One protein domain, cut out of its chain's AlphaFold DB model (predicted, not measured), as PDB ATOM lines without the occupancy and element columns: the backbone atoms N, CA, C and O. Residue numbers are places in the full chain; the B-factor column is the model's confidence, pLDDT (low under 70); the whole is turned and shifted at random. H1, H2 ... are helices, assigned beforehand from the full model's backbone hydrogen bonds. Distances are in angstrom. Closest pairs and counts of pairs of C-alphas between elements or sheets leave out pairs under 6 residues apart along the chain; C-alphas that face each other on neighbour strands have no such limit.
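AT A GLANCE: This is residues 343 to 485 of the 541 residues of the protein "CARDB domain-containing protein" of Candidatus Korarchaeota archaeon (UniProt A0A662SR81). This is a long rod of helices: H3 runs nearly its full length, H1 and H2 pack along its beginning, and H4 and H5 along its end. 143 residues are printed, with five named helices, H1 to H5, in an up-and-down bundle, each running against the one before; the class is all helix. The whole is loose, radius of gyration of the C-alphas 19.2 A, spanning 66 by 24 by 16 A.

HOW THE PARTS SIT: Start at the hub, H3, residues 397 to 436. H2, residues 372 to 393, forms a hairpin with it; the closest C-alphas, Ala 388 and Ser 400, are 4.5 A apart. H1, residues 343 to 365, touches H3, closest C-alphas Val 344 and Gly 401, 5.3 A. H5, residues 462 to 484, touches H3's residues 415 to 433 alone, and stands at 2 degrees to H1, the same way. H4, residues 440 to 458, forms a hairpin with H5. Every O i to N i+4 pair is within hydrogen-bond range in H1, H2, H4 and H5; in H3, 35 of 36.

IN THESE COORDINATES: Find C-alpha 397 at (149.920, 125.757, 97.576); H3 runs 58.7 A to C-alpha 436 at (141.991, 77.326, 129.769).

THE WHOLE: The printed part has no cut and no long link; Ala 485 is under pLDDT 70.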
ATOM      1  N   ALA A 343     156.926 120.769  96.319       84.81
ATOM      2  CA  ALA A 343     156.934 120.272  97.694       84.81
ATOM      3  C   ALA A 343     155.556 119.750  98.145       84.81
ATOM      4  O   ALA A 343     155.467 118.750  98.853       84.81
ATOM      5  N   VAL A 344     154.469 120.414  97.741       90.06
ATOM      6  CA  VAL A 344     153.100 119.973  98.049       90.06
ATOM      7  C   VAL A 344     152.722 118.731  97.243       90.06
ATOM      8  O   VAL A 344     152.068 117.844  97.780       90.06
ATOM      9  N   GLU A 345     153.154 118.631  95.987       90.31
ATOM     10  CA  GLU A 345     152.899 117.473  95.122       90.31
ATOM     11  C   GLU A 345     153.527 116.187  95.676       90.31
ATOM     12  O   GLU A 345     152.868 115.149  95.717       90.31
ATOM     13  N   GLU A 346     154.754 116.265  96.196       89.94
ATOM     14  CA  GLU A 346     155.403 115.143  96.883       89.94
ATOM     15  C   GLU A 346     154.603 114.694  98.121       89.94
ATOM     16  O   GLU A 346     154.317 113.506  98.288       89.94
ATOM     17  N   ARG A 347     154.156 115.650  98.946       93.69
ATOM     18  CA  ARG A 347     153.342 115.367 100.143       93.69
ATOM     19  C   ARG A 347     151.960 114.811  99.816       93.69
ATOM     20  O   ARG A 347     151.456 113.972 100.555       93.69
ATOM     21  N   LEU A 348     151.342 115.253  98.720       95.56
ATOM     22  CA  LEU A 348     150.075 114.695  98.244       95.56
ATOM     23  C   LEU A 348     150.223 113.207  97.905       95.56
ATOM     24  O   LEU A 348     149.353 112.418  98.273       95.56
ATOM     25  N   GLY A 349     151.333 112.814  97.270       93.88
ATOM     26  CA  GLY A 349     151.631 111.406  96.997       93.88
ATOM     27  C   GLY A 349     151.861 110.583  98.270       93.88
ATOM     28  O   GLY A 349     151.382 109.454  98.382       93.88
ATOM     29  N   GLU A 350     152.552 111.147  99.265       95.31
ATOM     30  CA  GLU A 350     152.733 110.496 100.568       95.31
ATOM     31  C   GLU A 350     151.406 110.300 101.313       95.31
ATOM     32  O   GLU A 350     151.124 109.197 101.790       95.31
ATOM     33  N   ALA A 351     150.577 111.343 101.377       97.56
ATOM     34  CA  ALA A 351     149.268 111.288 102.015       97.56
ATOM     35  C   ALA A 351     148.348 110.262 101.343       97.56
ATOM     36  O   ALA A 351     147.700 109.489 102.042       97.56
ATOM     37  N   GLU A 352     148.336 110.190 100.007       97.81
ATOM     38  CA  GLU A 352     147.561 109.191  99.260       97.81
ATOM     39  C   GLU A 352     147.981 107.760  99.623       97.81
ATOM     40  O   GLU A 352     147.140 106.887  99.867       97.81
ATOM     41  N   ARG A 353     149.292 107.509  99.705       96.38
ATOM     42  CA  ARG A 353     149.821 106.206 100.123       96.38
ATOM     43  C   ARG A 353     149.365 105.858 101.542       96.38
ATOM     44  O   ARG A 353     148.834 104.770 101.751       96.38
ATOM     45  N   LEU A 354     149.537 106.776 102.496       96.19
ATOM     46  CA  LEU A 354     149.124 106.573 103.890       96.19
ATOM     47  C   LEU A 354     147.611 106.383 104.029       96.19
ATOM     48  O   LEU A 354     147.167 105.587 104.850       96.19
ATOM     49  N   LEU A 355     146.820 107.071 103.207       97.62
ATOM     50  CA  LEU A 355     145.369 106.945 103.183       97.62
ATOM     51  C   LEU A 355     144.946 105.528 102.786       97.62
ATOM     52  O   LEU A 355     144.102 104.912 103.441       97.62
ATOM     53  N   ASN A 356     145.576 104.986 101.744       96.50
ATOM     54  CA  ASN A 356     145.350 103.615 101.288       96.50
ATOM     55  C   ASN A 356     145.820 102.572 102.316       96.50
ATOM     56  O   ASN A 356     145.128 101.570 102.536       96.50
ATOM     57  N   ASP A 357     146.955 102.818 102.976       93.62
ATOM     58  CA  ASP A 357     147.448 101.969 104.063       93.62
ATOM     59  C   ASP A 357     146.451 101.963 105.235       93.62
ATOM     60  O   ASP A 357     146.007 100.895 105.655       93.62
ATOM     61  N   ALA A 358     146.009 103.134 105.706       96.00
ATOM     62  CA  ALA A 358     145.034 103.263 106.790       96.00
ATOM     63  C   ALA A 358     143.710 102.544 106.471       96.00
ATOM     64  O   ALA A 358     143.232 101.763 107.295       96.00
ATOM     65  N   LYS A 359     143.166 102.727 105.257       96.75
ATOM     66  CA  LYS A 359     141.977 102.004 104.760       96.75
ATOM     67  C   LYS A 359     142.153 100.490 104.847       96.75
ATOM     68  O   LYS A 359     141.298  99.781 105.376       96.75
ATOM     69  N   THR A 360     143.280  99.995 104.342       95.00
ATOM     70  CA  THR A 360     143.579  98.559 104.302       95.00
ATOM     71  C   THR A 360     143.729  97.973 105.704       95.00
ATOM     72  O   THR A 360     143.268  96.861 105.964       95.00
ATOM     73  N   LEU A 361     144.388  98.695 106.610       93.81
ATOM     74  CA  LEU A 361     144.627  98.242 107.977       93.81
ATOM     75  C   LEU A 361     143.355  98.257 108.821       93.81
ATOM     76  O   LEU A 361     143.118  97.299 109.555       93.81
ATOM     77  N   LEU A 362     142.512  99.280 108.672       95.38
ATOM     78  CA  LEU A 362     141.220  99.346 109.352       95.38
ATOM     79  C   LEU A 362     140.305  98.196 108.941       95.38
ATOM     80  O   LEU A 362     139.790  97.501 109.812       95.38
ATOM     81  N   ALA A 363     140.198  97.918 107.640       94.44
ATOM     82  CA  ALA A 363     139.400  96.800 107.134       94.44
ATOM     83  C   ALA A 363     139.870  95.433 107.670       94.44
ATOM     84  O   ALA A 363     139.066  94.525 107.847       94.44
ATOM     85  N   LYS A 364     141.173  95.271 107.939       93.00
ATOM     86  CA  LYS A 364     141.728  94.044 108.539       93.00
ATOM     87  C   LYS A 364     141.513  93.951 110.047       93.00
ATOM     88  O   LYS A 364     141.461  92.848 110.581       93.00
ATOM     89  N   ALA A 365     141.466  95.089 110.733       93.50
ATOM     90  CA  ALA A 365     141.231  95.160 112.170       93.50
ATOM     91  C   ALA A 365     139.738  95.038 112.521       93.50
ATOM     92  O   ALA A 365     139.392  94.640 113.638       93.50
ATOM     93  N   GLU A 366     138.862  95.368 111.569       93.75
ATOM     94  CA  GLU A 366     137.419  95.236 111.699       93.75
ATOM     95  C   GLU A 366     137.024  93.778 111.995       93.75
ATOM     96  O   GLU A 366     137.456  92.836 111.335       93.75
ATOM     97  N   GLY A 367     136.222  93.584 113.044       90.94
ATOM     98  CA  GLY A 367     135.835  92.257 113.535       90.94
ATOM     99  C   GLY A 367     136.798  91.640 114.555       90.94
ATOM    100  O   GLY A 367     136.434  90.655 115.196       90.94
ATOM    101  N   ILE A 368     137.978  92.235 114.759       94.06
ATOM    102  CA  ILE A 368     138.904  91.872 115.842       94.06
ATOM    103  C   ILE A 368     138.794  92.889 116.980       94.06
ATOM    104  O   ILE A 368     138.566  92.514 118.125       94.06
ATOM    105  N   VAL A 369     138.924  94.180 116.656       95.31
ATOM    106  CA  VAL A 369     138.874  95.292 117.617       95.31
ATOM    107  C   VAL A 369     137.860  96.349 117.189       95.31
ATOM    108  O   VAL A 369     137.479  96.441 116.022       95.31
ATOM    109  N   SER A 370     137.416  97.175 118.140       94.75
ATOM    110  CA  SER A 370     136.556  98.323 117.833       94.75
ATOM    111  C   SER A 370     137.366  99.464 117.212       94.75
ATOM    112  O   SER A 370     138.255 100.032 117.856       94.75
ATOM    113  N   VAL A 371     137.019  99.814 115.971       94.69
ATOM    114  CA  VAL A 371     137.705 100.828 115.151       94.69
ATOM    115  C   VAL A 371     136.812 102.013 114.758       94.69
ATOM    116  O   VAL A 371     137.099 102.734 113.807       94.69
ATOM    117  N   SER A 372     135.694 102.230 115.459       94.12
ATOM    118  CA  SER A 372     134.711 103.260 115.081       94.12
ATOM    119  C   SER A 372     135.264 104.689 115.136       94.12
ATOM    120  O   SER A 372     134.878 105.535 114.332       94.12
ATOM    121  N   GLU A 373     136.158 104.964 116.087       95.50
ATOM    122  CA  GLU A 373     136.805 106.272 116.230       95.50
ATOM    123  C   GLU A 373     137.800 106.515 115.091       95.50
ATOM    124  O   GLU A 373     137.737 107.543 114.418       95.50
ATOM    125  N   GLU A 374     138.648 105.529 114.801       97.44
ATOM    126  CA  GLU A 374     139.598 105.580 113.695       97.44
ATOM    127  C   GLU A 374     138.899 105.687 112.342       97.44
ATOM    128  O   GLU A 374     139.359 106.430 111.481       97.44
ATOM    129  N   GLN A 375     137.761 105.013 112.164       97.00
ATOM    130  CA  GLN A 375     136.965 105.133 110.946       97.00
ATOM    131  C   GLN A 375     136.403 106.551 110.775       97.00
ATOM    132  O   GLN A 375     136.382 107.080 109.664       97.00
ATOM    133  N   SER A 376     135.978 107.201 111.864       96.56
ATOM    134  CA  SER A 376     135.540 108.600 111.816       96.56
ATOM    135  C   SER A 376     136.690 109.545 111.460       96.56
ATOM    136  O   SER A 376     136.487 110.485 110.690       96.56
ATOM    137  N   LEU A 377     137.886 109.312 112.009       97.69
ATOM    138  CA  LEU A 377     139.080 110.098 111.690       97.69
ATOM    139  C   LEU A 377     139.535 109.871 110.245       97.69
ATOM    140  O   LEU A 377     139.907 110.834 109.580       97.69
ATOM    141  N   LEU A 378     139.451 108.636 109.740       97.94
ATOM    142  CA  LEU A 378     139.767 108.306 108.352       97.94
ATOM    143  C   LEU A 378     138.841 109.054 107.389       97.94
ATOM    144  O   LEU A 378     139.326 109.704 106.471       97.94
ATOM    145  N   ASN A 379     137.528 109.045 107.639       97.31
ATOM    146  CA  ASN A 379     136.566 109.773 106.805       97.31
ATOM    147  C   ASN A 379     136.857 111.286 106.778       97.31
ATOM    148  O   ASN A 379     136.705 111.930 105.740       97.31
ATOM    149  N   LYS A 380     137.286 111.858 107.912       97.38
ATOM    150  CA  LYS A 380     137.722 113.259 107.974       97.38
ATOM    151  C   LYS A 380     139.000 113.476 107.159       97.38
ATOM    152  O   LYS A 380     139.037 114.401 106.362       97.38
ATOM    153  N   ALA A 381     140.004 112.614 107.312       97.88
ATOM    154  CA  ALA A 381     141.254 112.696 106.558       97.88
ATOM    155  C   ALA A 381     141.038 112.562 105.038       97.88
ATOM    156  O   ALA A 381     141.709 113.241 104.272       97.88
ATOM    157  N   GLU A 382     140.083 111.737 104.594       98.19
ATOM    158  CA  GLU A 382     139.672 111.662 103.184       98.19
ATOM    159  C   GLU A 382     139.116 112.998 102.684       98.19
ATOM    160  O   GLU A 382     139.539 113.492 101.641       98.19
ATOM    161  N   SER A 383     138.215 113.610 103.456       98.00
ATOM    162  CA  SER A 383     137.660 114.926 103.127       98.00
ATOM    163  C   SER A 383     138.739 116.012 103.089       98.00
ATOM    164  O   SER A 383     138.765 116.815 102.156       98.00
ATOM    165  N   ASP A 384     139.637 116.030 104.078       97.94
ATOM    166  CA  ASP A 384     140.729 117.003 104.170       97.94
ATOM    167  C   ASP A 384     141.724 116.820 102.998       97.94
ATOM    168  O   ASP A 384     142.206 117.800 102.426       97.94
ATOM    169  N   TYR A 385     141.979 115.577 102.566       98.12
ATOM    170  CA  TYR A 385     142.797 115.266 101.387       98.12
ATOM    171  C   TYR A 385     142.175 115.793 100.081       98.12
ATOM    172  O   TYR A 385     142.864 116.425  99.274       98.12
ATOM    173  N   ASP A 386     140.874 115.578  99.875       97.94
ATOM    174  CA  ASP A 386     140.160 116.058  98.684       97.94
ATOM    175  C   ASP A 386     140.110 117.596  98.616       97.94
ATOM    176  O   ASP A 386     140.267 118.198  97.542       97.94
ATOM    177  N   GLU A 387     139.946 118.256  99.764       97.56
ATOM    178  CA  GLU A 387     140.045 119.712  99.867       97.56
ATOM    179  C   GLU A 387     141.476 120.189  99.570       97.56
ATOM    180  O   GLU A 387     141.662 121.118  98.778       97.56
ATOM    181  N   ALA A 388     142.502 119.507 100.092       97.19
ATOM    182  CA  ALA A 388     143.899 119.826  99.801       97.19
ATOM    183  C   ALA A 388     144.225 119.698  98.301       97.19
ATOM    184  O   ALA A 388     144.919 120.561  97.750       97.19
ATOM    185  N   LEU A 389     143.689 118.679  97.616       95.75
ATOM    186  CA  LEU A 389     143.796 118.525  96.161       95.75
ATOM    187  C   LEU A 389     143.107 119.664  95.402       95.75
ATOM    188  O   LEU A 389     143.613 120.122  94.374       95.75
ATOM    189  N   THR A 390     141.958 120.124  95.893       96.62
ATOM    190  CA  THR A 390     141.234 121.257  95.305       96.62
ATOM    191  C   THR A 390     142.056 122.539  95.430       96.62
ATOM    192  O   THR A 390     142.332 123.183  94.419       96.62
ATOM    193  N   LEU A 391     142.563 122.840  96.629       93.81
ATOM    194  CA  LEU A 391     143.452 123.981  96.883       93.81
ATOM    195  C   LEU A 391     144.720 123.933  96.014       93.81
ATOM    196  O   LEU A 391     145.134 124.957  95.466       93.81
ATOM    197  N   TYR A 392     145.315 122.749  95.832       92.00
ATOM    198  CA  TYR A 392     146.468 122.563  94.944       92.00
ATOM    199  C   TYR A 392     146.129 122.932  93.493       92.00
ATOM    200  O   TYR A 392     146.866 123.684  92.856       92.00
ATOM    201  N   ARG A 393     144.993 122.450  92.969       90.56
ATOM    202  CA  ARG A 393     144.537 122.750  91.597       90.56
ATOM    203  C   ARG A 393     144.208 124.230  91.396       90.56
ATOM    204  O   ARG A 393     144.380 124.741  90.292       90.56
ATOM    205  N   GLU A 394     143.777 124.918  92.450       90.12
ATOM    206  CA  GLU A 394     143.556 126.370  92.470       90.12
ATOM    207  C   GLU A 394     144.859 127.189  92.573       90.12
ATOM    208  O   GLU A 394     144.823 128.415  92.490       90.12
ATOM    209  N   GLY A 395     146.016 126.540  92.750       80.94
ATOM    210  CA  GLY A 395     147.311 127.203  92.931       80.94
ATOM    211  C   GLY A 395     147.548 127.746  94.344       80.94
ATOM    212  O   GLY A 395     148.509 128.482  94.572       80.94
ATOM    213  N   ARG A 396     146.699 127.387  95.314       85.25
ATOM    214  CA  ARG A 396     146.795 127.795  96.727       85.25
ATOM    215  C   ARG A 396     147.702 126.833  97.498       85.25
ATOM    216  O   ARG A 396     147.275 126.142  98.421       85.25
ATOM    217  N   TYR A 397     148.972 126.769  97.095       88.25
ATOM    218  CA  TYR A 397     149.920 125.757  97.576       88.25
ATOM    219  C   TYR A 397     150.247 125.859  99.072       88.25
ATOM    220  O   TYR A 397     150.425 124.830  99.707       88.25
ATOM    221  N   ASP A 398     150.293 127.057  99.663       82.31
ATOM    222  CA  ASP A 398     150.542 127.196 101.111       82.31
ATOM    223  C   ASP A 398     149.406 126.580 101.945       82.31
ATOM    224  O   ASP A 398     149.642 125.845 102.902       82.31
ATOM    225  N   GLU A 399     148.161 126.830 101.538       90.81
ATOM    226  CA  GLU A 399     146.969 126.312 102.214       90.81
ATOM    227  C   GLU A 399     146.835 124.801 102.013       90.81
ATOM    228  O   GLU A 399     146.675 124.062 102.983       90.81
ATOM    229  N   SER A 400     147.015 124.336 100.771       95.06
ATOM    230  CA  SER A 400     147.089 122.907 100.445       95.06
ATOM    231  C   SER A 400     148.192 122.201 101.246       95.06
ATOM    232  O   SER A 400     147.964 121.148 101.838       95.06
ATOM    233  N   GLY A 401     149.374 122.817 101.345       90.81
ATOM    234  CA  GLY A 401     150.535 122.289 102.058       90.81
ATOM    235  C   GLY A 401     150.356 122.172 103.573       90.81
ATOM    236  O   GLY A 401     150.941 121.274 104.184       90.81
ATOM    237  N   LYS A 402     149.554 123.048 104.187       93.81
ATOM    238  CA  LYS A 402     149.174 122.947 105.606       93.81
ATOM    239  C   LYS A 402     148.160 121.832 105.822       93.81
ATOM    240  O   LYS A 402     148.392 120.960 106.656       93.81
ATOM    241  N   LEU A 403     147.097 121.814 105.018       97.06
ATOM    242  CA  LEU A 403     146.027 120.828 105.147       97.06
ATOM    243  C   LEU A 403     146.530 119.397 104.896       97.06
ATOM    244  O   LEU A 403     146.185 118.474 105.633       97.06
ATOM    245  N   ILE A 404     147.430 119.211 103.923       97.25
ATOM    246  CA  ILE A 404     148.026 117.897 103.655       97.25
ATOM    247  C   ILE A 404     148.925 117.418 104.799       97.25
ATOM    248  O   ILE A 404     148.953 116.231 105.107       97.25
ATOM    249  N   GLN A 405     149.625 118.330 105.481       96.00
ATOM    250  CA  GLN A 405     150.460 117.986 106.631       96.00
ATOM    251  C   GLN A 405     149.613 117.512 107.820       96.00
ATOM    252  O   GLN A 405     149.975 116.534 108.475       96.00
ATOM    253  N   GLU A 406     148.494 118.186 108.089       96.88
ATOM    254  CA  GLU A 406     147.525 117.782 109.118       96.88
ATOM    255  C   GLU A 406     146.875 116.434 108.774       96.88
ATOM    256  O   GLU A 406     146.702 115.573 109.644       96.88
ATOM    257  N   THR A 407     146.589 116.215 107.487       97.94
ATOM    258  CA  THR A 407     146.072 114.943 106.965       97.94
ATOM    259  C   THR A 407     147.065 113.804 107.209       97.94
ATOM    260  O   THR A 407     146.689 112.785 107.784       97.94
ATOM    261  N   ILE A 408     148.345 113.986 106.857       97.56
ATOM    262  CA  ILE A 408     149.409 112.991 107.091       97.56
ATOM    263  C   ILE A 408     149.502 112.631 108.578       97.56
ATOM    264  O   ILE A 408     149.450 111.453 108.922       97.56
ATOM    265  N   GLN A 409     149.549 113.628 109.467       97.00
ATOM    266  CA  GLN A 409     149.620 113.393 110.917       97.00
ATOM    267  C   GLN A 409     148.408 112.615 111.441       97.00
ATOM    268  O   GLN A 409     148.542 111.732 112.291       97.00
ATOM    269  N   THR A 410     147.217 112.920 110.921       97.62
ATOM    270  CA  THR A 410     145.987 112.201 111.274       97.62
ATOM    271  C   THR A 410     146.066 110.739 110.833       97.62
ATOM    272  O   THR A 410     145.750 109.846 111.618       97.62
ATOM    273  N   LEU A 411     146.539 110.474 109.613       97.69
ATOM    274  CA  LEU A 411     146.688 109.120 109.074       97.69
ATOM    275  C   LEU A 411     147.728 108.295 109.834       97.69
ATOM    276  O   LEU A 411     147.463 107.144 110.177       97.69
ATOM    277  N   GLU A 412     148.880 108.879 110.164       95.62
ATOM    278  CA  GLU A 412     149.894 108.223 110.997       95.62
ATOM    279  C   GLU A 412     149.342 107.864 112.384       95.62
ATOM    280  O   GLU A 412     149.565 106.751 112.871       95.62
ATOM    281  N   SER A 413     148.569 108.770 112.993       96.25
ATOM    282  CA  SER A 413     147.904 108.542 114.280       96.25
ATOM    283  C   SER A 413     146.892 107.393 114.211       96.25
ATOM    284  O   SER A 413     146.906 106.508 115.069       96.25
ATOM    285  N   ILE A 414     146.070 107.341 113.154       96.44
ATOM    286  CA  ILE A 414     145.133 106.234 112.906       96.44
ATOM    287  C   ILE A 414     145.890 104.904 112.819       96.44
ATOM    288  O   ILE A 414     145.563 103.953 113.530       96.44
ATOM    289  N   ILE A 415     146.927 104.845 111.981       94.50
ATOM    290  CA  ILE A 415     147.724 103.636 111.747       94.50
ATOM    291  C   ILE A 415     148.379 103.151 113.054       94.50
ATOM    292  O   ILE A 415     148.353 101.954 113.359       94.50
ATOM    293  N   ALA A 416     148.918 104.069 113.860       94.00
ATOM    294  CA  ALA A 416     149.496 103.754 115.164       94.00
ATOM    295  C   ALA A 416     148.444 103.267 116.180       94.00
ATOM    296  O   ALA A 416     148.690 102.277 116.877       94.00
ATOM    297  N   SER A 417     147.270 103.907 116.233       95.81
ATOM    298  CA  SER A 417     146.165 103.516 117.120       95.81
ATOM    299  C   SER A 417     145.677 102.098 116.820       95.81
ATOM    300  O   SER A 417     145.578 101.269 117.728       95.81
ATOM    301  N   VAL A 418     145.472 101.769 115.537       95.94
ATOM    302  CA  VAL A 418     145.060 100.424 115.102       95.94
ATOM    303  C   VAL A 418     146.073  99.366 115.539       95.94
ATOM    304  O   VAL A 418     145.680  98.336 116.094       95.94
ATOM    305  N   LYS A 419     147.378  99.619 115.353       95.62
ATOM    306  CA  LYS A 419     148.434  98.706 115.824       95.62
ATOM    307  C   LYS A 419     148.356  98.497 117.337       95.62
ATOM    308  O   LYS A 419     148.441  97.355 117.780       95.62
ATOM    309  N   SER A 420     148.192  99.569 118.115       96.31
ATOM    310  CA  SER A 420     148.103  99.480 119.578       96.31
ATOM    311  C   SER A 420     146.898  98.654 120.020       96.31
ATOM    312  O   SER A 420     147.062  97.707 120.782       96.31
ATOM    313  N   LYS A 421     145.705  98.943 119.483       97.12
ATOM    314  CA  LYS A 421     144.477  98.208 119.821       97.12
ATOM    315  C   LYS A 421     144.593  96.719 119.508       97.12
ATOM    316  O   LYS A 421     144.196  95.890 120.320       97.12
ATOM    317  N   LEU A 422     145.160  96.373 118.349       96.50
ATOM    318  CA  LEU A 422     145.389  94.977 117.977       96.50
ATOM    319  C   LEU A 422     146.402  94.284 118.894       96.50
ATOM    320  O   LEU A 422     146.216  93.111 119.202       96.50
ATOM    321  N   LEU A 423     147.456  94.978 119.334       96.56
ATOM    322  CA  LEU A 423     148.415  94.434 120.301       96.56
ATOM    323  C   LEU A 423     147.751  94.157 121.651       96.56
ATOM    324  O   LEU A 423     147.898  93.055 122.180       96.56
ATOM    325  N   ASP A 424     147.003  95.127 122.175       97.06
ATOM    326  CA  ASP A 424     146.324  95.011 123.468       97.06
ATOM    327  C   ASP A 424     145.316  93.854 123.459       97.06
ATOM    328  O   ASP A 424     145.312  93.011 124.361       97.06
ATOM    329  N   GLU A 425     144.516  93.754 122.394       97.50
ATOM    330  CA  GLU A 425     143.555  92.666 122.224       97.50
ATOM    331  C   GLU A 425     144.254  91.312 122.028       97.50
ATOM    332  O   GLU A 425     143.809  90.305 122.581       97.50
ATOM    333  N   ALA A 426     145.389  91.262 121.319       96.06
ATOM    334  CA  ALA A 426     146.114  90.012 121.103       96.06
ATOM    335  C   ALA A 426     146.680  89.462 122.417       96.06
ATOM    336  O   ALA A 426     146.546  88.270 122.700       96.06
ATOM    337  N   VAL A 427     147.262  90.332 123.247       97.19
ATOM    338  CA  VAL A 427     147.772  89.969 124.576       97.19
ATOM    339  C   VAL A 427     146.630  89.544 125.501       97.19
ATOM    340  O   VAL A 427     146.731  88.513 126.168       97.19
ATOM    341  N   SER A 428     145.535  90.310 125.528       96.94
ATOM    342  CA  SER A 428     144.344  90.007 126.331       96.94
ATOM    343  C   SER A 428     143.789  88.619 126.000       96.94
ATOM    344  O   SER A 428     143.636  87.760 126.877       96.94
ATOM    345  N   ARG A 429     143.576  88.358 124.709       95.94
ATOM    346  CA  ARG A 429     142.997  87.112 124.220       95.94
ATOM    347  C   ARG A 429     143.907  85.908 124.446       95.94
ATOM    348  O   ARG A 429     143.423  84.856 124.865       95.94
ATOM    349  N   LEU A 430     145.214  86.064 124.239       95.50
ATOM    350  CA  LEU A 430     146.184  85.002 124.495       95.50
ATOM    351  C   LEU A 430     146.220  84.601 125.973       95.50
ATOM    352  O   LEU A 430     146.239  83.411 126.280       95.50
ATOM    353  N   ASN A 431     146.169  85.575 126.887       94.75
ATOM    354  CA  ASN A 431     146.122  85.307 128.327       94.75
ATOM    355  C   ASN A 431     144.855  84.536 128.728       94.75
ATOM    356  O   ASN A 431     144.938  83.626 129.553       94.75
ATOM    357  N   SER A 432     143.708  84.853 128.115       94.56
ATOM    358  CA  SER A 432     142.467  84.092 128.314       94.56
ATOM    359  C   SER A 432     142.636  82.637 127.870       94.56
ATOM    360  O   SER A 432     142.387  81.727 128.656       94.56
ATOM    361  N   ILE A 433     143.140  82.408 126.652       91.62
ATOM    362  CA  ILE A 433     143.353  81.058 126.103       91.62
ATOM    363  C   ILE A 433     144.339  80.256 126.966       91.62
ATOM    364  O   ILE A 433     144.090  79.096 127.290       91.62
ATOM    365  N   LYS A 434     145.439  80.884 127.392       92.62
ATOM    366  CA  LYS A 434     146.466  80.266 128.242       92.62
ATOM    367  C   LYS A 434     145.920  79.793 129.591       92.62
ATOM    368  O   LYS A 434     146.452  78.841 130.150       92.62
ATOM    369  N   SER A 435     144.871  80.433 130.110       91.31
ATOM    370  CA  SER A 435     144.237  80.028 131.371       91.31
ATOM    371  C   SER A 435     143.349  78.782 131.252       91.31
ATOM    372  O   SER A 435     143.083  78.133 132.262       91.31
ATOM    373  N   GLU A 436     142.925  78.427 130.036       89.88
ATOM    374  CA  GLU A 436     141.991  77.326 129.769       89.88
ATOM    375  C   GLU A 436     142.682  76.047 129.264       89.88
ATOM    376  O   GLU A 436     142.104  74.962 129.338       89.88
ATOM    377  N   ILE A 437     143.915  76.149 128.758       87.69
ATOM    378  CA  ILE A 437     144.647  75.038 128.136       87.69
ATOM    379  C   ILE A 437     145.643  74.412 129.119       87.69
ATOM    380  O   ILE A 437     146.510  75.090 129.665       87.69
ATOM    381  N   THR A 438     145.558  73.091 129.287       85.12
ATOM    382  CA  THR A 438     146.500  72.285 130.085       85.12
ATOM    383  C   THR A 438     147.325  71.297 129.256       85.12
ATOM    384  O   THR A 438     148.242  70.681 129.793       85.12
ATOM    385  N   ASP A 439     147.009  71.143 127.968       87.75
ATOM    386  CA  ASP A 439     147.702  70.246 127.040       87.75
ATOM    387  C   ASP A 439     149.095  70.790 126.666       87.75
ATOM    388  O   ASP A 439     149.232  71.950 126.270       87.75
ATOM    389  N   GLU A 440     150.130  69.959 126.809       85.88
ATOM    390  CA  GLU A 440     151.538  70.354 126.654       85.88
ATOM    391  C   GLU A 440     151.897  70.758 125.213       85.88
ATOM    392  O   GLU A 440     152.663  71.706 125.013       85.88
ATOM    393  N   ASP A 441     151.290  70.126 124.205       81.44
ATOM    394  CA  ASP A 441     151.542  70.448 122.798       81.44
ATOM    395  C   ASP A 441     150.878  71.774 122.409       81.44
ATOM    396  O   ASP A 441     151.456  72.598 121.690       81.44
ATOM    397  N   LEU A 442     149.678  72.032 122.935       85.88
ATOM    398  CA  LEU A 442     148.996  73.312 122.743       85.88
ATOM    399  C   LEU A 442     149.720  74.465 123.461       85.88
ATOM    400  O   LEU A 442     149.731  75.588 122.953       85.88
ATOM    401  N   LEU A 443     150.390  74.205 124.591       87.81
ATOM    402  CA  LEU A 443     151.238  75.197 125.267       87.81
ATOM    403  C   LEU A 443     152.460  75.602 124.423       87.81
ATOM    404  O   LEU A 443     152.855  76.771 124.446       87.81
ATOM    405  N   ALA A 444     153.035  74.684 123.639       87.69
ATOM    406  CA  ALA A 444     154.124  75.016 122.718       87.69
ATOM    407  C   ALA A 444     153.665  75.992 121.617       87.69
ATOM    408  O   ALA A 444     154.381  76.945 121.300       87.69
ATOM    409  N   LEU A 445     152.446  75.812 121.091       87.88
ATOM    410  CA  LEU A 445     151.836  76.745 120.134       87.88
ATOM    411  C   LEU A 445     151.572  78.120 120.755       87.88
ATOM    412  O   LEU A 445     151.824  79.135 120.109       87.88
ATOM    413  N   ILE A 446     151.123  78.169 122.014       91.75
ATOM    414  CA  ILE A 446     150.952  79.430 122.752       91.75
ATOM    415  C   ILE A 446     152.277  80.196 122.825       91.75
ATOM    416  O   ILE A 446     152.289  81.397 122.573       91.75
ATOM    417  N   SER A 447     153.397  79.520 123.096       92.62
ATOM    418  CA  SER A 447     154.715  80.169 123.134       92.62
ATOM    419  C   SER A 447     155.145  80.727 121.767       92.62
ATOM    420  O   SER A 447     155.737  81.806 121.692       92.62
ATOM    421  N   GLU A 448     154.812  80.041 120.668       92.62
ATOM    422  CA  GLU A 448     155.062  80.544 119.309       92.62
ATOM    423  C   GLU A 448     154.212  81.793 119.008       92.62
ATOM    424  O   GLU A 448     154.721  82.772 118.455       92.62
ATOM    425  N   ILE A 449     152.954  81.810 119.459       93.62
ATOM    426  CA  ILE A 449     152.063  82.974 119.361       93.62
ATOM    427  C   ILE A 449     152.585  84.154 120.204       93.62
ATOM    428  O   ILE A 449     152.626  85.277 119.700       93.62
ATOM    429  N   GLU A 450     153.036  83.924 121.445       96.44
ATOM    430  CA  GLU A 450     153.653  84.959 122.300       96.44
ATOM    431  C   GLU A 450     154.827  85.633 121.580       96.44
ATOM    432  O   GLU A 450     154.919  86.863 121.531       96.44
ATOM    433  N   LYS A 451     155.687  84.827 120.947       95.69
ATOM    434  CA  LYS A 451     156.825  85.324 120.176       95.69
ATOM    435  C   LYS A 451     156.387  86.169 118.975       95.69
ATOM    436  O   LYS A 451     156.983  87.214 118.732       95.69
ATOM    437  N   MET A 452     155.346  85.763 118.243       95.12
ATOM    438  CA  MET A 452     154.812  86.553 117.123       95.12
ATOM    439  C   MET A 452     154.261  87.912 117.578       95.12
ATOM    440  O   MET A 452     154.490  88.919 116.906       95.12
ATOM    441  N   ILE A 453     153.562  87.964 118.719       96.06
ATOM    442  CA  ILE A 453     153.086  89.229 119.306       96.06
ATOM    443  C   ILE A 453     154.276  90.108 119.701       96.06
ATOM    444  O   ILE A 453     154.293  91.303 119.396       96.06
ATOM    445  N   GLU A 454     155.299  89.530 120.336       95.69
ATOM    446  CA  GLU A 454     156.507  90.261 120.718       95.69
ATOM    447  C   GLU A 454     157.240  90.826 119.488       95.69
ATOM    448  O   GLU A 454     157.616  92.001 119.478       95.69
ATOM    449  N   GLU A 455     157.398  90.034 118.426       95.25
ATOM    450  CA  GLU A 455     157.975  90.483 117.154       95.25
ATOM    451  C   GLU A 455     157.150  91.619 116.531       95.25
ATOM    452  O   GLU A 455     157.715  92.641 116.133       95.25
ATOM    453  N   ALA A 456     155.819  91.509 116.522       92.94
ATOM    454  CA  ALA A 456     154.937  92.556 116.011       92.94
ATOM    455  C   ALA A 456     154.993  93.855 116.827       92.94
ATOM    456  O   ALA A 456     154.916  94.948 116.258       92.94
ATOM    457  N   SER A 457     155.186  93.765 118.145       94.12
ATOM    458  CA  SER A 457     155.352  94.945 119.000       94.12
ATOM    459  C   SER A 457     156.610  95.743 118.633       94.12
ATOM    460  O   SER A 457     156.569  96.976 118.570       94.12
ATOM    461  N   LYS A 458     157.702  95.041 118.295       95.12
ATOM    462  CA  LYS A 458     159.013  95.617 117.951       95.12
ATOM    463  C   LYS A 458     159.145  96.014 116.479       95.12
ATOM    464  O   LYS A 458     160.084  96.729 116.131       95.12
ATOM    465  N   GLU A 459     158.240  95.554 115.619       94.25
ATOM    466  CA  GLU A 459     158.269  95.852 114.188       94.25
ATOM    467  C   GLU A 459     158.009  97.344 113.921       94.25
ATOM    468  O   GLU A 459     157.036  97.925 114.416       94.25
ATOM    469  N   LYS A 460     158.905  97.959 113.136       91.25
ATOM    470  CA  LYS A 460     158.855  99.388 112.788       91.25
ATOM    471  C   LYS A 460     157.867  99.659 111.662       91.25
ATOM    472  O   LYS A 460     157.247 100.716 111.654       91.25
ATOM    473  N   ASP A 461     157.734  98.724 110.729       89.56
ATOM    474  CA  ASP A 461     156.727  98.804 109.676       89.56
ATOM    475  C   ASP A 461     155.355  98.459 110.265       89.56
ATOM    476  O   ASP A 461     155.044  97.297 110.550       89.56
ATOM    477  N   THR A 462     154.524  99.479 110.472       87.69
ATOM    478  CA  THR A 462     153.209  99.303 111.093       87.69
ATOM    479  C   THR A 462     152.296  98.388 110.282       87.69
ATOM    480  O   THR A 462     151.577  97.575 110.863       87.69
ATOM    481  N   THR A 463     152.366  98.438 108.951       84.50
ATOM    482  CA  THR A 463     151.575  97.565 108.077       84.50
ATOM    483  C   THR A 463     151.980  96.108 108.263       84.50
ATOM    484  O   THR A 463     151.129  95.221 108.390       84.50
ATOM    485  N   LYS A 464     153.285  95.839 108.345       90.12
ATOM    486  CA  LYS A 464     153.805  94.501 108.635       90.12
ATOM    487  C   LYS A 464     153.422  94.034 110.040       90.12
ATOM    488  O   LYS A 464     152.987  92.892 110.185       90.12
ATOM    489  N   ALA A 465     153.522  94.907 111.041       91.19
ATOM    490  CA  ALA A 465     153.118  94.614 112.414       91.19
ATOM    491  C   ALA A 465     151.645  94.189 112.494       91.19
ATOM    492  O   ALA A 465     151.335  93.135 113.044       91.19
ATOM    493  N   VAL A 466     150.746  94.956 111.874       89.56
ATOM    494  CA  VAL A 466     149.311  94.643 111.834       89.56
ATOM    495  C   VAL A 466     149.044  93.325 111.107       89.56
ATOM    496  O   VAL A 466     148.279  92.509 111.610       89.56
ATOM    497  N   ASN A 467     149.700  93.055 109.974       88.62
ATOM    498  CA  ASN A 467     149.537  91.776 109.271       88.62
ATOM    499  C   ASN A 467     149.968  90.573 110.125       88.62
ATOM    500  O   ASN A 467     149.318  89.528 110.080       88.62
ATOM    501  N   MET A 468     151.048  90.711 110.903       91.50
ATOM    502  CA  MET A 468     151.457  89.673 111.851       91.50
ATOM    503  C   MET A 468     150.399  89.477 112.938       91.50
ATOM    504  O   MET A 468     150.050  88.338 113.224       91.50
ATOM    505  N   LEU A 469     149.833  90.560 113.480       93.38
ATOM    506  CA  LEU A 469     148.799  90.491 114.517       93.38
ATOM    507  C   LEU A 469     147.504  89.855 114.017       93.38
ATOM    508  O   LEU A 469     146.978  88.974 114.684       93.38
ATOM    509  N   VAL A 470     147.017  90.230 112.834       91.06
ATOM    510  CA  VAL A 470     145.824  89.615 112.221       91.06
ATOM    511  C   VAL A 470     146.013  88.103 112.097       91.06
ATOM    512  O   VAL A 470     145.160  87.327 112.516       91.06
ATOM    513  N   ARG A 471     147.189  87.669 111.634       90.12
ATOM    514  CA  ARG A 471     147.524  86.245 111.558       90.12
ATOM    515  C   ARG A 471     147.601  85.581 112.935       90.12
ATOM    516  O   ARG A 471     147.166  84.442 113.088       90.12
ATOM    517  N   THR A 472     148.137  86.273 113.938       92.81
ATOM    518  CA  THR A 472     148.119  85.814 115.334       92.81
ATOM    519  C   THR A 472     146.682  85.581 115.811       92.81
ATOM    520  O   THR A 472     146.411  84.563 116.447       92.81
ATOM    521  N   PHE A 473     145.734  86.456 115.461       92.94
ATOM    522  CA  PHE A 473     144.318  86.253 115.778       92.94
ATOM    523  C   PHE A 473     143.715  85.026 115.092       92.94
ATOM    524  O   PHE A 473     142.973  84.291 115.743       92.94
ATOM    525  N   ASP A 474     144.059  84.753 113.833       90.06
ATOM    526  CA  ASP A 474     143.619  83.536 113.138       90.06
ATOM    527  C   ASP A 474     144.121  82.262 113.835       90.06
ATOM    528  O   ASP A 474     143.349  81.325 114.053       90.06
ATOM    529  N   LEU A 475     145.388  82.254 114.269       88.75
ATOM    530  CA  LEU A 475     145.967  81.145 115.033       88.75
ATOM    531  C   LEU A 475     145.284  80.972 116.394       88.75
ATOM    532  O   LEU A 475     144.951  79.852 116.774       88.75
ATOM    533  N   MET A 476     145.018  82.069 117.110       91.88
ATOM    534  CA  MET A 476     144.284  82.029 118.379       91.88
ATOM    535  C   MET A 476     142.849  81.518 118.193       91.88
ATOM    536  O   MET A 476     142.392  80.688 118.974       91.88
ATOM    537  N   ASN A 477     142.153  81.948 117.135       88.62
ATOM    538  CA  ASN A 477     140.821  81.452 116.779       88.62
ATOM    539  C   ASN A 477     140.824  79.938 116.515       88.62
ATOM    540  O   ASN A 477     139.906  79.237 116.948       88.62
ATOM    541  N   ALA A 478     141.829  79.434 115.792       85.94
ATOM    542  CA  ALA A 478     141.997  78.005 115.552       85.94
ATOM    543  C   ALA A 478     142.250  77.258 116.868       85.94
ATOM    544  O   ALA A 478     141.553  76.287 117.161       85.94
ATOM    545  N   LEU A 479     143.159  77.772 117.703       85.81
ATOM    546  CA  LEU A 479     143.503  77.204 119.006       85.81
ATOM    547  C   LEU A 479     142.279  77.062 119.926       85.81
ATOM    548  O   LEU A 479     142.062  75.989 120.485       85.81
ATOM    549  N   THR A 480     141.427  78.091 120.019       84.94
ATOM    550  CA  THR A 480     140.184  78.042 120.813       84.94
ATOM    551  C   THR A 480     139.186  77.000 120.296       84.94
ATOM    552  O   THR A 480     138.493  76.355 121.080       84.94
ATOM    553  N   LYS A 481     139.087  76.800 118.974       84.94
ATOM    554  CA  LYS A 481     138.199  75.765 118.413       84.94
ATOM    555  C   LYS A 481     138.664  74.359 118.790       84.94
ATOM    556  O   LYS A 481     137.828  73.493 119.027       84.94
ATOM    557  N   ILE A 482     139.976  74.149 118.851       77.19
ATOM    558  CA  ILE A 482     140.586  72.856 119.171       77.19
ATOM    559  C   ILE A 482     140.439  72.543 120.653       77.19
ATOM    560  O   ILE A 482     140.034  71.439 120.988       77.19
ATOM    561  N   SER A 483     140.696  73.511 121.539       77.00
ATOM    562  CA  SER A 483     140.533  73.293 122.981       77.00
ATOM    563  C   SER A 483     139.087  72.942 123.361       77.00
ATOM    564  O   SER A 483     138.865  72.187 124.306       77.00
ATOM    565  N   GLY A 484     138.098  73.438 122.603       75.00
ATOM    566  CA  GLY A 484     136.683  73.096 122.774       75.00
ATOM    567  C   GLY A 484     136.245  71.770 122.133       75.00
ATOM    568  O   GLY A 484     135.229  71.201 122.542       75.00
ATOM    569  N   ALA A 485     136.980  71.254 121.144       61.56
ATOM    570  CA  ALA A 485     136.705  69.977 120.494       61.56
ATOM    571  C   ALA A 485     137.466  68.866 121.235       61.56
ATOM    572  O   ALA A 485     138.673  68.728 121.091       61.56
TER     573      ALA A 485